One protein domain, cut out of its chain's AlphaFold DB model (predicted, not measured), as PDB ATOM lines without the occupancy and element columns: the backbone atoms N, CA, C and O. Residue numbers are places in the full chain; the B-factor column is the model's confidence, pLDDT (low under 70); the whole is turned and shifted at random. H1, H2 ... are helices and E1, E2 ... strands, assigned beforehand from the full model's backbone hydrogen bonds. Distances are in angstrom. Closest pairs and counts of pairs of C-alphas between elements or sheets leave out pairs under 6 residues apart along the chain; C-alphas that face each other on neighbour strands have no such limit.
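AT A GLANCE: This is residues 216 to 315 of the 320 residues of an uncharacterized protein of Alkalispirillum mobile (UniProt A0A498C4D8). A strongly twisted sheet of three antiparallel strands stands between two helices: H1 crosses one face, over E1 and E3, and the longer H2 covers part of the opposite face, over the edge strand E1 and slantwise to it. A third helix, H3, only grazes the sheet, near the start of E1 and the end of E3. The printed part has 100 residues, with three named helices and three named strands in the order H1, E1, H2, E2, E3, H3; the sheet's order is E1, E3, E2. The class is mixed, helices and strands. The whole is compact, with a radius of gyration of the C-alphas of 13.2 A and spans of 38 by 25 by 24 A.

HOW THE PARTS SIT: H1, residues 218 to 227, is on the sheet made by E1, residues 239 to 246, E3, residues 288 to 298, and E2, residues 281 to 285. Its height over the sheet is 9.5 A, and it lies over E1 and E3. It runs across the strands, at 77 degrees to E1 on the local plane; its closest C-alphas to E1 are those of Ala 225 and Pro 242, 6.9 A apart. E1 is an edge strand, antiparallel to the inner strand E3 at 155 degrees; N 241 and O 295 are within hydrogen-bond range at 2.8 A. H2, residues 250 to 266, is on the opposite face from H1, over E1, at a height over the sheet of 7.2 A. It runs slantwise to the strands, at 37 degrees to E1 on the local plane, which is fitted to 6 C-alphas of the sheet, only just enough; Trp 246 and Arg 253 have their closest C-alphas, 6.6 A apart. E1, H2 and E2 form a split strand-helix-strand unit, two strands running the same way with E3 between them, and its crossover is right-handed. E2, the other edge strand, forms a hairpin with E3, antiparallel at 135 degrees; N 283 and O 290 are 2.8 A apart, within hydrogen-bond range. H3, residues 301 to 310, only grazes the sheet with its residues 304 to 310; its closest C-alphas to E1 are those of Val 239 and Gln 308, 6.5 A apart. H1 and H2 are apart, and so are H2 and H3. In H1, H2 and H3 every O i to N i+4 pair is within hydrogen-bond range.

IN THESE COORDINATES: H1 begins at C-alpha 218, (8.463, -17.019, 19.608). From first to last C-alpha, E1 measures 22.8 A, H2 24.7 A and E3 30.9 A. H3 ends at C-alpha 310, (7.869, -25.326, 22.491).

THE WHOLE: The C-alphas farthest apart, of Gly 287 and Glu 301, are 38.6 A from each other. The printed part has no cut. The links from H1 to E1 and from H2 to E2 are long; in the latter, residues 270 to 271 pair antiparallel with residues 297 to 298 of E3. The mean pLDDT of the printed part is 77.8, with residues 228 to 232 and 273 to 279 among those under 70.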
ATOM      1  N   ASN A 216       6.275 -10.479  17.782       64.00
ATOM      2  CA  ASN A 216       7.135 -10.590  16.604       64.00
ATOM      3  C   ASN A 216       8.213 -11.669  16.739       64.00
ATOM      4  O   ASN A 216       8.965 -11.903  15.791       64.00
ATOM      5  N   ASP A 217       8.238 -12.382  17.862       70.00
ATOM      6  CA  ASP A 217       9.044 -13.580  18.032       70.00
ATOM      7  C   ASP A 217       8.323 -14.682  18.830       70.00
ATOM      8  O   ASP A 217       7.192 -14.544  19.309       70.00
ATOM      9  N   ILE A 218       8.985 -15.836  18.925       63.12
ATOM     10  CA  ILE A 218       8.463 -17.019  19.608       63.12
ATOM     11  C   ILE A 218       8.335 -16.827  21.126       63.12
ATOM     12  O   ILE A 218       7.486 -17.468  21.747       63.12
ATOM     13  N   GLU A 219       9.146 -15.953  21.728       73.12
ATOM     14  CA  GLU A 219       9.077 -15.664  23.160       73.12
ATOM     15  C   GLU A 219       7.863 -14.785  23.473       73.12
ATOM     16  O   GLU A 219       7.163 -15.064  24.444       73.12
ATOM     17  N   ASP A 220       7.526 -13.818  22.615       71.25
ATOM     18  CA  ASP A 220       6.290 -13.038  22.731       71.25
ATOM     19  C   ASP A 220       5.048 -13.923  22.568       71.25
ATOM     20  O   ASP A 220       4.103 -13.842  23.359       71.25
ATOM     21  N   MET A 221       5.051 -14.824  21.578       69.44
ATOM     22  CA  MET A 221       3.958 -15.787  21.396       69.44
ATOM     23  C   MET A 221       3.814 -16.714  22.606       69.44
ATOM     24  O   MET A 221       2.697 -16.969  23.066       69.44
ATOM     25  N   ARG A 222       4.934 -17.188  23.167       68.69
ATOM     26  CA  ARG A 222       4.944 -17.986  24.398       68.69
ATOM     27  C   ARG A 222       4.418 -17.178  25.583       68.69
ATOM     28  O   ARG A 222       3.599 -17.699  26.338       68.69
ATOM     29  N   ALA A 223       4.843 -15.926  25.739       73.00
ATOM     30  CA  ALA A 223       4.392 -15.041  26.809       73.00
ATOM     31  C   ALA A 223       2.882 -14.781  26.720       73.00
ATOM     32  O   ALA A 223       2.186 -14.840  27.734       73.00
ATOM     33  N   ILE A 224       2.347 -14.588  25.512       69.12
ATOM     34  CA  ILE A 224       0.907 -14.432  25.291       69.12
ATOM     35  C   ILE A 224       0.166 -15.721  25.611       69.12
ATOM     36  O   ILE A 224      -0.779 -15.681  26.397       69.12
ATOM     37  N   ALA A 225       0.618 -16.864  25.090       68.69
ATOM     38  CA  ALA A 225       0.005 -18.158  25.382       68.69
ATOM     39  C   ALA A 225      -0.027 -18.457  26.893       68.69
ATOM     40  O   ALA A 225      -1.032 -18.955  27.400       68.69
ATOM     41  N   GLN A 226       1.035 -18.098  27.625       70.50
ATOM     42  CA  GLN A 226       1.091 -18.195  29.087       70.50
ATOM     43  C   GLN A 226       0.140 -17.208  29.777       70.50
ATOM     44  O   GLN A 226      -0.559 -17.594  30.711       70.50
ATOM     45  N   SER A 227       0.077 -15.955  29.313       70.62
ATOM     46  CA  SER A 227      -0.799 -14.919  29.885       70.62
ATOM     47  C   SER A 227      -2.288 -15.232  29.724       70.62
ATOM     48  O   SER A 227      -3.109 -14.793  30.526       70.62
ATOM     49  N   LEU A 228      -2.631 -16.005  28.694       67.38
ATOM     50  CA  LEU A 228      -3.997 -16.394  28.366       67.38
ATOM     51  C   LEU A 228      -4.490 -17.615  29.151       67.38
ATOM     52  O   LEU A 228      -5.629 -18.035  28.939       67.38
ATOM     53  N   GLU A 229      -3.651 -18.190  30.025       66.50
ATOM     54  CA  GLU A 229      -3.951 -19.395  30.815       66.50
ATOM     55  C   GLU A 229      -4.573 -20.513  29.961       66.50
ATOM     56  O   GLU A 229      -5.510 -21.211  30.366       66.50
ATOM     57  N   LEU A 230      -4.068 -20.660  28.732       66.88
ATOM     58  CA  LEU A 230      -4.587 -21.639  27.793       66.88
ATOM     59  C   LEU A 230      -4.444 -23.032  28.403       66.88
ATOM     60  O   LEU A 230      -3.355 -23.470  28.757       66.88
ATOM     61  N   SER A 231      -5.560 -23.735  28.544       63.28
ATOM     62  CA  SER A 231      -5.577 -25.111  29.022       63.28
ATOM     63  C   SER A 231      -6.544 -25.915  28.166       63.28
ATOM     64  O   SER A 231      -7.690 -25.524  27.943       63.28
ATOM     65  N   GLY A 232      -6.049 -27.031  27.639       69.12
ATOM     66  CA  GLY A 232      -6.838 -28.023  26.922       69.12
ATOM     67  C   GLY A 232      -6.796 -29.354  27.659       69.12
ATOM     68  O   GLY A 232      -5.904 -29.605  28.471       69.12
ATOM     69  N   GLN A 233      -7.770 -30.219  27.388       75.12
ATOM     70  CA  GLN A 233      -7.701 -31.591  27.874       75.12
ATOM     71  C   GLN A 233      -6.683 -32.362  27.025       75.12
ATOM     72  O   GLN A 233      -6.823 -32.396  25.805       75.12
ATOM     73  N   PRO A 234      -5.672 -33.004  27.626       75.44
ATOM     74  CA  PRO A 234      -4.740 -33.835  26.877       75.44
ATOM     75  C   PRO A 234      -5.479 -34.910  26.075       75.44
ATOM     76  O   PRO A 234      -6.442 -35.504  26.565       75.44
ATOM     77  N   ARG A 235      -5.008 -35.191  24.859       79.31
ATOM     78  CA  ARG A 235      -5.552 -36.254  24.005       79.31
ATOM     79  C   ARG A 235      -4.426 -37.149  23.516       79.31
ATOM     80  O   ARG A 235      -3.401 -36.664  23.050       79.31
ATOM     81  N   SER A 236      -4.628 -38.461  23.611       80.06
ATOM     82  CA  SER A 236      -3.640 -39.435  23.142       80.06
ATOM     83  C   SER A 236      -3.385 -39.254  21.641       80.06
ATOM     84  O   SER A 236      -4.328 -39.080  20.864       80.06
ATOM     85  N   GLY A 237      -2.110 -39.242  21.245       80.75
ATOM     86  CA  GLY A 237      -1.687 -39.082  19.849       80.75
ATOM     87  C   GLY A 237      -1.845 -37.673  19.265       80.75
ATOM     88  O   GLY A 237      -1.702 -37.515  18.056       80.75
ATOM     89  N   HIS A 238      -2.145 -36.665  20.089       84.94
ATOM     90  CA  HIS A 238      -2.305 -35.277  19.654       84.94
ATOM     91  C   HIS A 238      -1.475 -34.334  20.526       84.94
ATOM     92  O   HIS A 238      -1.274 -34.586  21.713       84.94
ATOM     93  N   VAL A 239      -1.041 -33.222  19.941       86.75
ATOM     94  CA  VAL A 239      -0.427 -32.099  20.659       86.75
ATOM     95  C   VAL A 239      -1.330 -30.891  20.508       86.75
ATOM     96  O   VAL A 239      -1.907 -30.647  19.448       86.75
ATOM     97  N   LEU A 240      -1.484 -30.167  21.606       85.38
ATOM     98  CA  LEU A 240      -2.219 -28.924  21.657       85.38
ATOM     99  C   LEU A 240      -1.295 -27.790  21.207       85.38
ATOM    100  O   LEU A 240      -0.272 -27.524  21.844       85.38
ATOM    101  N   LEU A 241      -1.672 -27.138  20.114       87.12
ATOM    102  CA  LEU A 241      -0.962 -26.017  19.521       87.12
ATOM    103  C   LEU A 241      -1.798 -24.737  19.681       87.12
ATOM    104  O   LEU A 241      -2.946 -24.703  19.223       87.12
ATOM    105  N   PRO A 242      -1.264 -23.680  20.317       84.50
ATOM    106  CA  PRO A 242      -1.897 -22.373  20.295       84.50
ATOM    107  C   PRO A 242      -1.665 -21.724  18.929       84.50
ATOM    108  O   PRO A 242      -0.529 -21.589  18.483       84.50
ATOM    109  N   VAL A 243      -2.745 -21.301  18.279       84.69
ATOM    110  CA  VAL A 243      -2.685 -20.493  17.057       84.69
ATOM    111  C   VAL A 243      -3.091 -19.080  17.432       84.69
ATOM    112  O   VAL A 243      -4.183 -18.875  17.961       84.69
ATOM    113  N   ILE A 244      -2.189 -18.125  17.208       83.25
ATOM    114  CA  ILE A 244      -2.351 -16.714  17.567       83.25
ATOM    115  C   ILE A 244      -2.233 -15.899  16.284       83.25
ATOM    116  O   ILE A 244      -1.269 -16.056  15.544       83.25
ATOM    117  N   PHE A 245      -3.198 -15.024  16.029       83.88
ATOM    118  CA  PHE A 245      -3.180 -14.123  14.882       83.88
ATOM    119  C   PHE A 245      -3.801 -12.772  15.231       83.88
ATOM    120  O   PHE A 245      -4.522 -12.616  16.216       83.88
ATOM    121  N   TRP A 246      -3.513 -11.764  14.419       80.62
ATOM    122  CA  TRP A 246      -4.024 -10.405  14.564       80.62
ATOM    123  C   TRP A 246      -4.413  -9.871  13.184       80.62
ATOM    124  O   TRP A 246      -3.878 -10.303  12.168       80.62
ATOM    125  N   GLY A 247      -5.377  -8.958  13.145       75.50
ATOM    126  CA  GLY A 247      -5.880  -8.366  11.906       75.50
ATOM    127  C   GLY A 247      -6.979  -7.356  12.203       75.50
ATOM    128  O   GLY A 247      -7.770  -7.558  13.136       75.50
ATOM    129  N   GLU A 248      -7.024  -6.263  11.445       70.81
ATOM    130  CA  GLU A 248      -7.995  -5.188  11.660       70.81
ATOM    131  C   GLU A 248      -9.373  -5.598  11.121       70.81
ATOM    132  O   GLU A 248     -10.402  -5.327  11.753       70.81
ATOM    133  N   SER A 249      -9.400  -6.352  10.018       80.25
ATOM    134  CA  SER A 249     -10.621  -6.828   9.352       80.25
ATOM    135  C   SER A 249     -10.862  -8.341   9.489       80.25
ATOM    136  O   SER A 249      -9.969  -9.103   9.849       80.25
ATOM    137  N   ASP A 250     -12.099  -8.789   9.226       74.81
ATOM    138  CA  ASP A 250     -12.440 -10.224   9.168       74.81
ATOM    139  C   ASP A 250     -11.728 -10.948   8.014       74.81
ATOM    140  O   ASP A 250     -11.350 -12.107   8.158       74.81
ATOM    141  N   GLU A 251     -11.521 -10.256   6.893       74.19
ATOM    142  CA  GLU A 251     -10.878 -10.791   5.688       74.19
ATOM    143  C   GLU A 251      -9.394 -11.088   5.934       74.19
ATOM    144  O   GLU A 251      -8.960 -12.222   5.747       74.19
ATOM    145  N   GLU A 252      -8.652 -10.123   6.490       74.38
ATOM    146  CA  GLU A 252      -7.248 -10.312   6.887       74.38
ATOM    147  C   GLU A 252      -7.090 -11.463   7.888       74.38
ATOM    148  O   GLU A 252      -6.174 -12.275   7.784       74.38
ATOM    149  N   ARG A 253      -8.008 -11.570   8.859       77.69
ATOM    150  CA  ARG A 253      -7.996 -12.669   9.836       77.69
ATOM    151  C   ARG A 253      -8.167 -14.029   9.170       77.69
ATOM    152  O   ARG A 253      -7.513 -14.990   9.573       77.69
ATOM    153  N   GLN A 254      -9.056 -14.120   8.186       75.56
ATOM    154  CA  GLN A 254      -9.293 -15.359   7.458       75.56
ATOM    155  C   GLN A 254      -8.085 -15.742   6.594       75.56
ATOM    156  O   GLN A 254      -7.719 -16.916   6.584       75.56
ATOM    157  N   GLU A 255      -7.440 -14.780   5.927       75.94
ATOM    158  CA  GLU A 255      -6.213 -15.023   5.156       75.94
ATOM    159  C   GLU A 255      -5.079 -15.550   6.042       75.94
ATOM    160  O   GLU A 255      -4.538 -16.621   5.762       75.94
ATOM    161  N   VAL A 256      -4.789 -14.880   7.164       76.31
ATOM    162  CA  VAL A 256      -3.736 -15.311   8.103       76.31
ATOM    163  C   VAL A 256      -3.999 -16.724   8.626       76.31
ATOM    164  O   VAL A 256      -3.075 -17.533   8.752       76.31
ATOM    165  N   LEU A 257      -5.262 -17.058   8.906       78.62
ATOM    166  CA  LEU A 257      -5.637 -18.389   9.367       78.62
ATOM    167  C   LEU A 257      -5.417 -19.458   8.283       78.62
ATOM    168  O   LEU A 257      -4.917 -20.541   8.583       78.62
ATOM    169  N   VAL A 258      -5.774 -19.164   7.029       78.75
ATOM    170  CA  VAL A 258      -5.561 -20.073   5.891       78.75
ATOM    171  C   VAL A 258      -4.072 -20.303   5.642       78.75
ATOM    172  O   VAL A 258      -3.663 -21.451   5.453       78.75
ATOM    173  N   ASP A 259      -3.258 -19.252   5.684       79.25
ATOM    174  CA  ASP A 259      -1.811 -19.373   5.508       79.25
ATOM    175  C   ASP A 259      -1.169 -20.168   6.649       79.25
ATOM    176  O   ASP A 259      -0.394 -21.087   6.387       79.25
ATOM    177  N   SER A 260      -1.598 -19.937   7.894       78.25
ATOM    178  CA  SER A 260      -1.165 -20.738   9.050       78.25
ATOM    179  C   SER A 260      -1.475 -22.228   8.858       78.25
ATOM    180  O   SER A 260      -0.667 -23.091   9.199       78.25
ATOM    181  N   PHE A 261      -2.634 -22.569   8.281       80.81
ATOM    182  CA  PHE A 261      -2.959 -23.964   7.978       80.81
ATOM    183  C   PHE A 261      -2.096 -24.572   6.888       80.81
ATOM    184  O   PHE A 261      -1.759 -25.753   6.982       80.81
ATOM    185  N   ARG A 262      -1.748 -23.789   5.866       78.88
ATOM    186  CA  ARG A 262      -0.849 -24.245   4.809       78.88
ATOM    187  C   ARG A 262       0.530 -24.559   5.383       78.88
ATOM    188  O   ARG A 262       1.040 -25.643   5.138       78.88
ATOM    189  N   GLU A 263       1.066 -23.686   6.232       79.00
ATOM    190  CA  GLU A 263       2.354 -23.913   6.898       79.00
ATOM    191  C   GLU A 263       2.336 -25.158   7.799       79.00
ATOM    192  O   GLU A 263       3.274 -25.954   7.784       79.00
ATOM    193  N   LEU A 264       1.252 -25.381   8.554       82.44
ATOM    194  CA  LEU A 264       1.087 -26.611   9.339       82.44
ATOM    195  C   LEU A 264       1.106 -27.858   8.447       82.44
ATOM    196  O   LEU A 264       1.778 -28.836   8.782       82.44
ATOM    197  N   ALA A 265       0.402 -27.819   7.315       78.44
ATOM    198  CA  ALA A 265       0.379 -28.921   6.361       78.44
ATOM    199  C   ALA A 265       1.764 -29.175   5.742       78.44
ATOM    200  O   ALA A 265       2.177 -30.330   5.649       78.44
ATOM    201  N   ASP A 266       2.506 -28.116   5.406       81.50
ATOM    202  CA  ASP A 266       3.871 -28.200   4.869       81.50
ATOM    203  C   ASP A 266       4.857 -28.808   5.885       81.50
ATOM    204  O   ASP A 266       5.803 -29.500   5.506       81.50
ATOM    205  N   MET A 267       4.604 -28.637   7.188       79.62
ATOM    206  CA  MET A 267       5.338 -29.320   8.264       79.62
ATOM    207  C   MET A 267       4.899 -30.778   8.495       79.62
ATOM    208  O   MET A 267       5.376 -31.429   9.425       79.62
ATOM    209  N   GLY A 268       3.962 -31.300   7.700       84.31
ATOM    210  CA  GLY A 268       3.399 -32.638   7.888       84.31
ATOM    211  C   GLY A 268       2.481 -32.752   9.110       84.31
ATOM    212  O   GLY A 268       2.256 -33.856   9.616       84.31
ATOM    213  N   LEU A 269       1.954 -31.629   9.607       84.62
ATOM    214  CA  LEU A 269       0.958 -31.604  10.673       84.62
ATOM    215  C   LEU A 269      -0.448 -31.585  10.070       84.62
ATOM    216  O   LEU A 269      -0.757 -30.838   9.147       84.62
ATOM    217  N   SER A 270      -1.336 -32.394  10.636       83.38
ATOM    218  CA  SER A 270      -2.759 -32.396  10.309       83.38
ATOM    219  C   SER A 270      -3.580 -31.983  11.522       83.38
ATOM    220  O   SER A 270      -3.318 -32.399  12.651       83.38
ATOM    221  N   VAL A 271      -4.587 -31.153  11.280       84.44
ATOM    222  CA  VAL A 271      -5.535 -30.697  12.297       84.44
ATOM    223  C   VAL A 271      -6.583 -31.788  12.521       84.44
ATOM    224  O   VAL A 271      -7.167 -32.292  11.565       84.44
ATOM    225  N   ALA A 272      -6.810 -32.174  13.776       73.81
ATOM    226  CA  ALA A 272      -7.664 -33.314  14.115       73.81
ATOM    227  C   ALA A 272      -9.150 -32.974  14.327       73.81
ATOM    228  O   ALA A 272      -9.988 -33.865  14.211       73.81
ATOM    229  N   GLU A 273      -9.495 -31.715  14.622       67.38
ATOM    230  CA  GLU A 273     -10.884 -31.271  14.818       67.38
ATOM    231  C   GLU A 273     -11.219 -30.016  14.008       67.38
ATOM    232  O   GLU A 273     -10.376 -29.153  13.768       67.38
ATOM    233  N   ALA A 274     -12.474 -29.950  13.556       49.88
ATOM    234  CA  ALA A 274     -12.945 -28.959  12.604       49.88
ATOM    235  C   ALA A 274     -13.033 -27.547  13.207       49.88
ATOM    236  O   ALA A 274     -13.698 -27.317  14.211       49.88
ATOM    237  N   SER A 275     -12.419 -26.618  12.473       54.38
ATOM    238  CA  SER A 275     -12.480 -25.157  12.540       54.38
ATOM    239  C   SER A 275     -12.162 -24.493  13.896       54.38
ATOM    240  O   SER A 275     -13.041 -24.369  14.750       54.38
ATOM    241  N   PRO A 276     -10.964 -23.893  14.060       56.41
ATOM    242  CA  PRO A 276     -10.644 -23.046  15.212       56.41
ATOM    243  C   PRO A 276     -11.532 -21.800  15.292       56.41
ATOM    244  O   PRO A 276     -11.514 -21.110  16.307       56.41
ATOM    245  N   ALA A 277     -12.335 -21.515  14.260       57.41
ATOM    246  CA  ALA A 277     -13.304 -20.428  14.279       57.41
ATOM    247  C   ALA A 277     -14.389 -20.614  15.356       57.41
ATOM    248  O   ALA A 277     -14.931 -19.619  15.831       57.41
ATOM    249  N   ALA A 278     -14.705 -21.854  15.758       54.78
ATOM    250  CA  ALA A 278     -15.712 -22.112  16.791       54.78
ATOM    251  C   ALA A 278     -15.240 -21.709  18.199       54.78
ATOM    252  O   ALA A 278     -16.046 -21.255  19.007       54.78
ATOM    253  N   ASP A 279     -13.934 -21.818  18.457       68.62
ATOM    254  CA  ASP A 279     -13.301 -21.516  19.746       68.62
ATOM    255  C   ASP A 279     -12.402 -20.274  19.681       68.62
ATOM    256  O   ASP A 279     -11.533 -20.076  20.536       68.62
ATOM    257  N   LEU A 280     -12.607 -19.419  18.674       78.19
ATOM    258  CA  LEU A 280     -11.796 -18.228  18.504       78.19
ATOM    259  C   LEU A 280     -12.090 -17.224  19.617       78.19
ATOM    260  O   LEU A 280     -13.195 -16.694  19.745       78.19
ATOM    261  N   ARG A 281     -11.071 -16.932  20.416       82.31
ATOM    262  CA  ARG A 281     -11.137 -15.945  21.489       82.31
ATOM    263  C   ARG A 281     -10.389 -14.695  21.078       82.31
ATOM    264  O   ARG A 281      -9.411 -14.755  20.342       82.31
ATOM    265  N   ARG A 282     -10.848 -13.556  21.587       87.19
ATOM    266  CA  ARG A 282     -10.215 -12.256  21.383       87.19
ATOM    267  C   ARG A 282      -9.716 -11.718  22.717       87.19
ATOM    268  O   ARG A 282     -10.449 -11.738  23.704       87.19
ATOM    269  N   VAL A 283      -8.500 -11.197  22.717       82.56
ATOM    270  CA  VAL A 283      -7.917 -10.400  23.796       82.56
ATOM    271  C   VAL A 283      -7.400  -9.094  23.201       82.56
ATOM    272  O   VAL A 283      -6.939  -9.078  22.065       82.56
ATOM    273  N   ASP A 284      -7.475  -7.992  23.938       81.75
ATOM    274  CA  ASP A 284      -6.778  -6.770  23.536       81.75
ATOM    275  C   ASP A 284      -5.391  -6.769  24.201       81.75
ATOM    276  O   ASP A 284      -5.278  -6.757  25.428       81.75
ATOM    277  N   TYR A 285      -4.331  -6.801  23.393       77.19
ATOM    278  CA  TYR A 285      -2.938  -6.793  23.837       77.19
ATOM    279  C   TYR A 285      -2.267  -5.503  23.370       77.19
ATOM    280  O   TYR A 285      -2.212  -5.227  22.177       77.19
ATOM    281  N   ALA A 286      -1.812  -4.672  24.313       80.88
ATOM    282  CA  ALA A 286      -1.206  -3.363  24.028       80.88
ATOM    283  C   ALA A 286      -2.050  -2.433  23.117       80.88
ATOM    284  O   ALA A 286      -1.512  -1.560  22.445       80.88
ATOM    285  N   GLY A 287      -3.380  -2.589  23.120       79.75
ATOM    286  CA  GLY A 287      -4.297  -1.825  22.262       79.75
ATOM    287  C   GLY A 287      -4.593  -2.469  20.904       79.75
ATOM    288  O   GLY A 287      -5.428  -1.947  20.169       79.75
ATOM    289  N   THR A 288      -3.983  -3.616  20.604       78.19
ATOM    290  CA  THR A 288      -4.207  -4.393  19.382       78.19
ATOM    291  C   THR A 288      -5.102  -5.599  19.676       78.19
ATOM    292  O   THR A 288      -4.830  -6.341  20.625       78.19
ATOM    293  N   PRO A 289      -6.164  -5.843  18.887       80.81
ATOM    294  CA  PRO A 289      -6.960  -7.051  19.030       80.81
ATOM    295  C   PRO A 289      -6.164  -8.271  18.556       80.81
ATOM    296  O   PRO A 289      -5.848  -8.411  17.375       80.81
ATOM    297  N   VAL A 290      -5.869  -9.168  19.489       83.25
ATOM    298  CA  VAL A 290      -5.225 -10.456  19.241       83.25
ATOM    299  C   VAL A 290      -6.273 -11.549  19.359       83.25
ATOM    300  O   VAL A 290      -7.049 -11.607  20.317       83.25
ATOM    301  N   PHE A 291      -6.296 -12.425  18.371       85.56
ATOM    302  CA  PHE A 291      -7.192 -13.559  18.298       85.56
ATOM    303  C   PHE A 291      -6.394 -14.833  18.512       85.56
ATOM    304  O   PHE A 291      -5.267 -14.962  18.037       85.56
ATOM    305  N   TYR A 292      -6.963 -15.770  19.258       86.31
ATOM    306  CA  TYR A 292      -6.293 -17.025  19.542       86.31
ATOM    307  C   TYR A 292      -7.276 -18.186  19.616       86.31
ATOM    308  O   TYR A 292      -8.426 -18.033  20.032       86.31
ATOM    309  N   ALA A 293      -6.789 -19.361  19.240       84.44
ATOM    310  CA  ALA A 293      -7.493 -20.624  19.360       84.44
ATOM    311  C   ALA A 293      -6.519 -21.727  19.787       84.44
ATOM    312  O   ALA A 293      -5.303 -21.617  19.618       84.44
ATOM    313  N   LEU A 294      -7.067 -22.801  20.348       83.94
ATOM    314  CA  LEU A 294      -6.321 -24.014  20.652       83.94
ATOM    315  C   LEU A 294      -6.667 -25.083  19.629       83.94
ATOM    316  O   LEU A 294      -7.840 -25.344  19.372       83.94
ATOM    317  N   MET A 295      -5.643 -25.705  19.058       86.50
ATOM    318  CA  MET A 295      -5.803 -26.698  18.005       86.50
ATOM    319  C   MET A 295      -5.158 -28.011  18.414       86.50
ATOM    320  O   MET A 295      -4.010 -28.033  18.850       86.50
ATOM    321  N   TYR A 296      -5.876 -29.119  18.244       86.56
ATOM    322  CA  TYR A 296      -5.256 -30.438  18.310       86.56
ATOM    323  C   TYR A 296      -4.653 -30.756  16.950       86.56
ATOM    324  O   TYR A 296      -5.372 -30.888  15.955       86.56
ATOM    325  N   VAL A 297      -3.334 -30.898  16.922       88.25
ATOM    326  CA  VAL A 297      -2.591 -31.345  15.746       88.25
ATOM    327  C   VAL A 297      -2.066 -32.759  15.966       88.25
ATOM    328  O   VAL A 297      -1.888 -33.207  17.102       88.25
ATOM    329  N   ARG A 298      -1.841 -33.474  14.868       90.12
ATOM    330  CA  ARG A 298      -1.164 -34.776  14.815       90.12
ATOM    331  C   ARG A 298      -0.196 -34.782  13.632       90.12
ATOM    332  O   ARG A 298      -0.485 -34.165  12.611       90.12
ATOM    333  N   GLY A 299       0.905 -35.509  13.735       88.81
ATOM    334  CA  GLY A 299       1.929 -35.569  12.693       88.81
ATOM    335  C   GLY A 299       3.001 -36.599  13.023       88.81
ATOM    336  O   GLY A 299       2.795 -37.445  13.897       88.81
ATOM    337  N   ALA A 300       4.135 -36.526  12.327       87.25
ATOM    338  CA  ALA A 300       5.285 -37.387  12.591       87.25
ATOM    339  C   ALA A 300       5.800 -37.211  14.035       87.25
ATOM    340  O   ALA A 300       5.790 -36.109  14.584       87.25
ATOM    341  N   GLU A 301       6.214 -38.308  14.677       86.00
ATOM    342  CA  GLU A 301       6.513 -38.339  16.119       86.00
ATOM    343  C   GLU A 301       7.622 -37.351  16.526       86.00
ATOM    344  O   GLU A 301       7.567 -36.741  17.594       86.00
ATOM    345  N   ASP A 302       8.623 -37.177  15.671       86.56
ATOM    346  CA  ASP A 302       9.727 -36.238  15.839       86.56
ATOM    347  C   ASP A 302       9.274 -34.773  15.766       86.56
ATOM    348  O   ASP A 302       9.631 -33.992  16.650       86.56
ATOM    349  N   VAL A 303       8.425 -34.420  14.796       83.69
ATOM    350  CA  VAL A 303       7.817 -33.082  14.689       83.69
ATOM    351  C   VAL A 303       6.929 -32.803  15.902       83.69
ATOM    352  O   VAL A 303       7.026 -31.747  16.523       83.69
ATOM    353  N   MET A 304       6.107 -33.775  16.302       86.06
ATOM    354  CA  MET A 304       5.217 -33.647  17.461       86.06
ATOM    355  C   MET A 304       5.996 -33.432  18.763       86.06
ATOM    356  O   MET A 304       5.590 -32.620  19.596       86.06
ATOM    357  N   ARG A 305       7.140 -34.108  18.926       86.44
ATOM    358  CA  ARG A 305       8.040 -33.927  20.072       86.44
ATOM    359  C   ARG A 305       8.639 -32.521  20.113       86.44
ATOM    360  O   ARG A 305       8.723 -31.933  21.191       86.44
ATOM    361  N   GLU A 306       9.018 -31.976  18.960       86.00
ATOM    362  CA  GLU A 306       9.535 -30.610  18.855       86.00
ATOM    363  C   GLU A 306       8.445 -29.586  19.203       86.00
ATOM    364  O   GLU A 306       8.647 -28.759  20.092       86.00
ATOM    365  N   VAL A 307       7.250 -29.696  18.611       82.31
ATOM    366  CA  VAL A 307       6.109 -28.813  18.922       82.31
ATOM    367  C   VAL A 307       5.749 -28.869  20.410       82.31
ATOM    368  O   VAL A 307       5.515 -27.839  21.045       82.31
ATOM    369  N   GLN A 308       5.761 -30.063  21.003       85.44
ATOM    370  CA  GLN A 308       5.514 -30.239  22.431       85.44
ATOM    371  C   GLN A 308       6.578 -29.548  23.296       85.44
ATOM    372  O   GLN A 308       6.249 -29.005  24.351       85.44
ATOM    373  N   SER A 309       7.840 -29.533  22.854       84.31
ATOM    374  CA  SER A 309       8.936 -28.864  23.567       84.31
ATOM    375  C   SER A 309       8.813 -27.336  23.573       84.31
ATOM    376  O   SER A 309       9.274 -26.689  24.512       84.31
ATOM    377  N   LEU A 310       8.139 -26.762  22.568       80.88
ATOM    378  CA  LEU A 310       7.869 -25.326  22.491       80.88
ATOM    379  C   LEU A 310       6.792 -24.890  23.495       80.88
ATOM    380  O   LEU A 310       6.866 -23.781  24.036       80.88
ATOM    381  N   PHE A 311       5.836 -25.782  23.783       81.56
ATOM    382  CA  PHE A 311       4.694 -25.538  24.666       81.56
ATOM    383  C   PHE A 311       4.506 -26.653  25.712       81.56
ATOM    384  O   PHE A 311       3.459 -27.315  25.734       81.56
ATOM    385  N   PRO A 312       5.481 -26.867  26.618       83.38
ATOM    386  CA  PRO A 312       5.451 -27.991  27.551       83.38
ATOM    387  C   PRO A 312       4.259 -27.905  28.509       83.38
ATOM    388  O   PRO A 312       3.563 -28.898  28.696       83.38
ATOM    389  N   ALA A 313       3.958 -26.705  29.024       79.88
ATOM    390  CA  ALA A 313       2.855 -26.461  29.958       79.88
ATOM    391  C   ALA A 313       1.470 -26.798  29.371       79.88
ATOM    392  O   ALA A 313       0.589 -27.262  30.090       79.88
ATOM    393  N   LEU A 314       1.280 -26.616  28.057       78.50
ATOM    394  CA  LEU A 314       0.017 -26.936  27.378       78.50
ATOM    395  C   LEU A 314      -0.184 -28.444  27.188       78.50
ATOM    396  O   LEU A 314      -1.304 -28.899  26.967       78.50
ATOM    397  N   ASN A 315       0.898 -29.220  27.271       79.75
ATOM    398  CA  ASN A 315       0.949 -30.610  26.838       79.75
ATOM    399  C   ASN A 315       1.426 -31.575  27.939       79.75
ATOM    400  O   ASN A 315       1.735 -32.733  27.641       79.75
TER     401      ASN A 315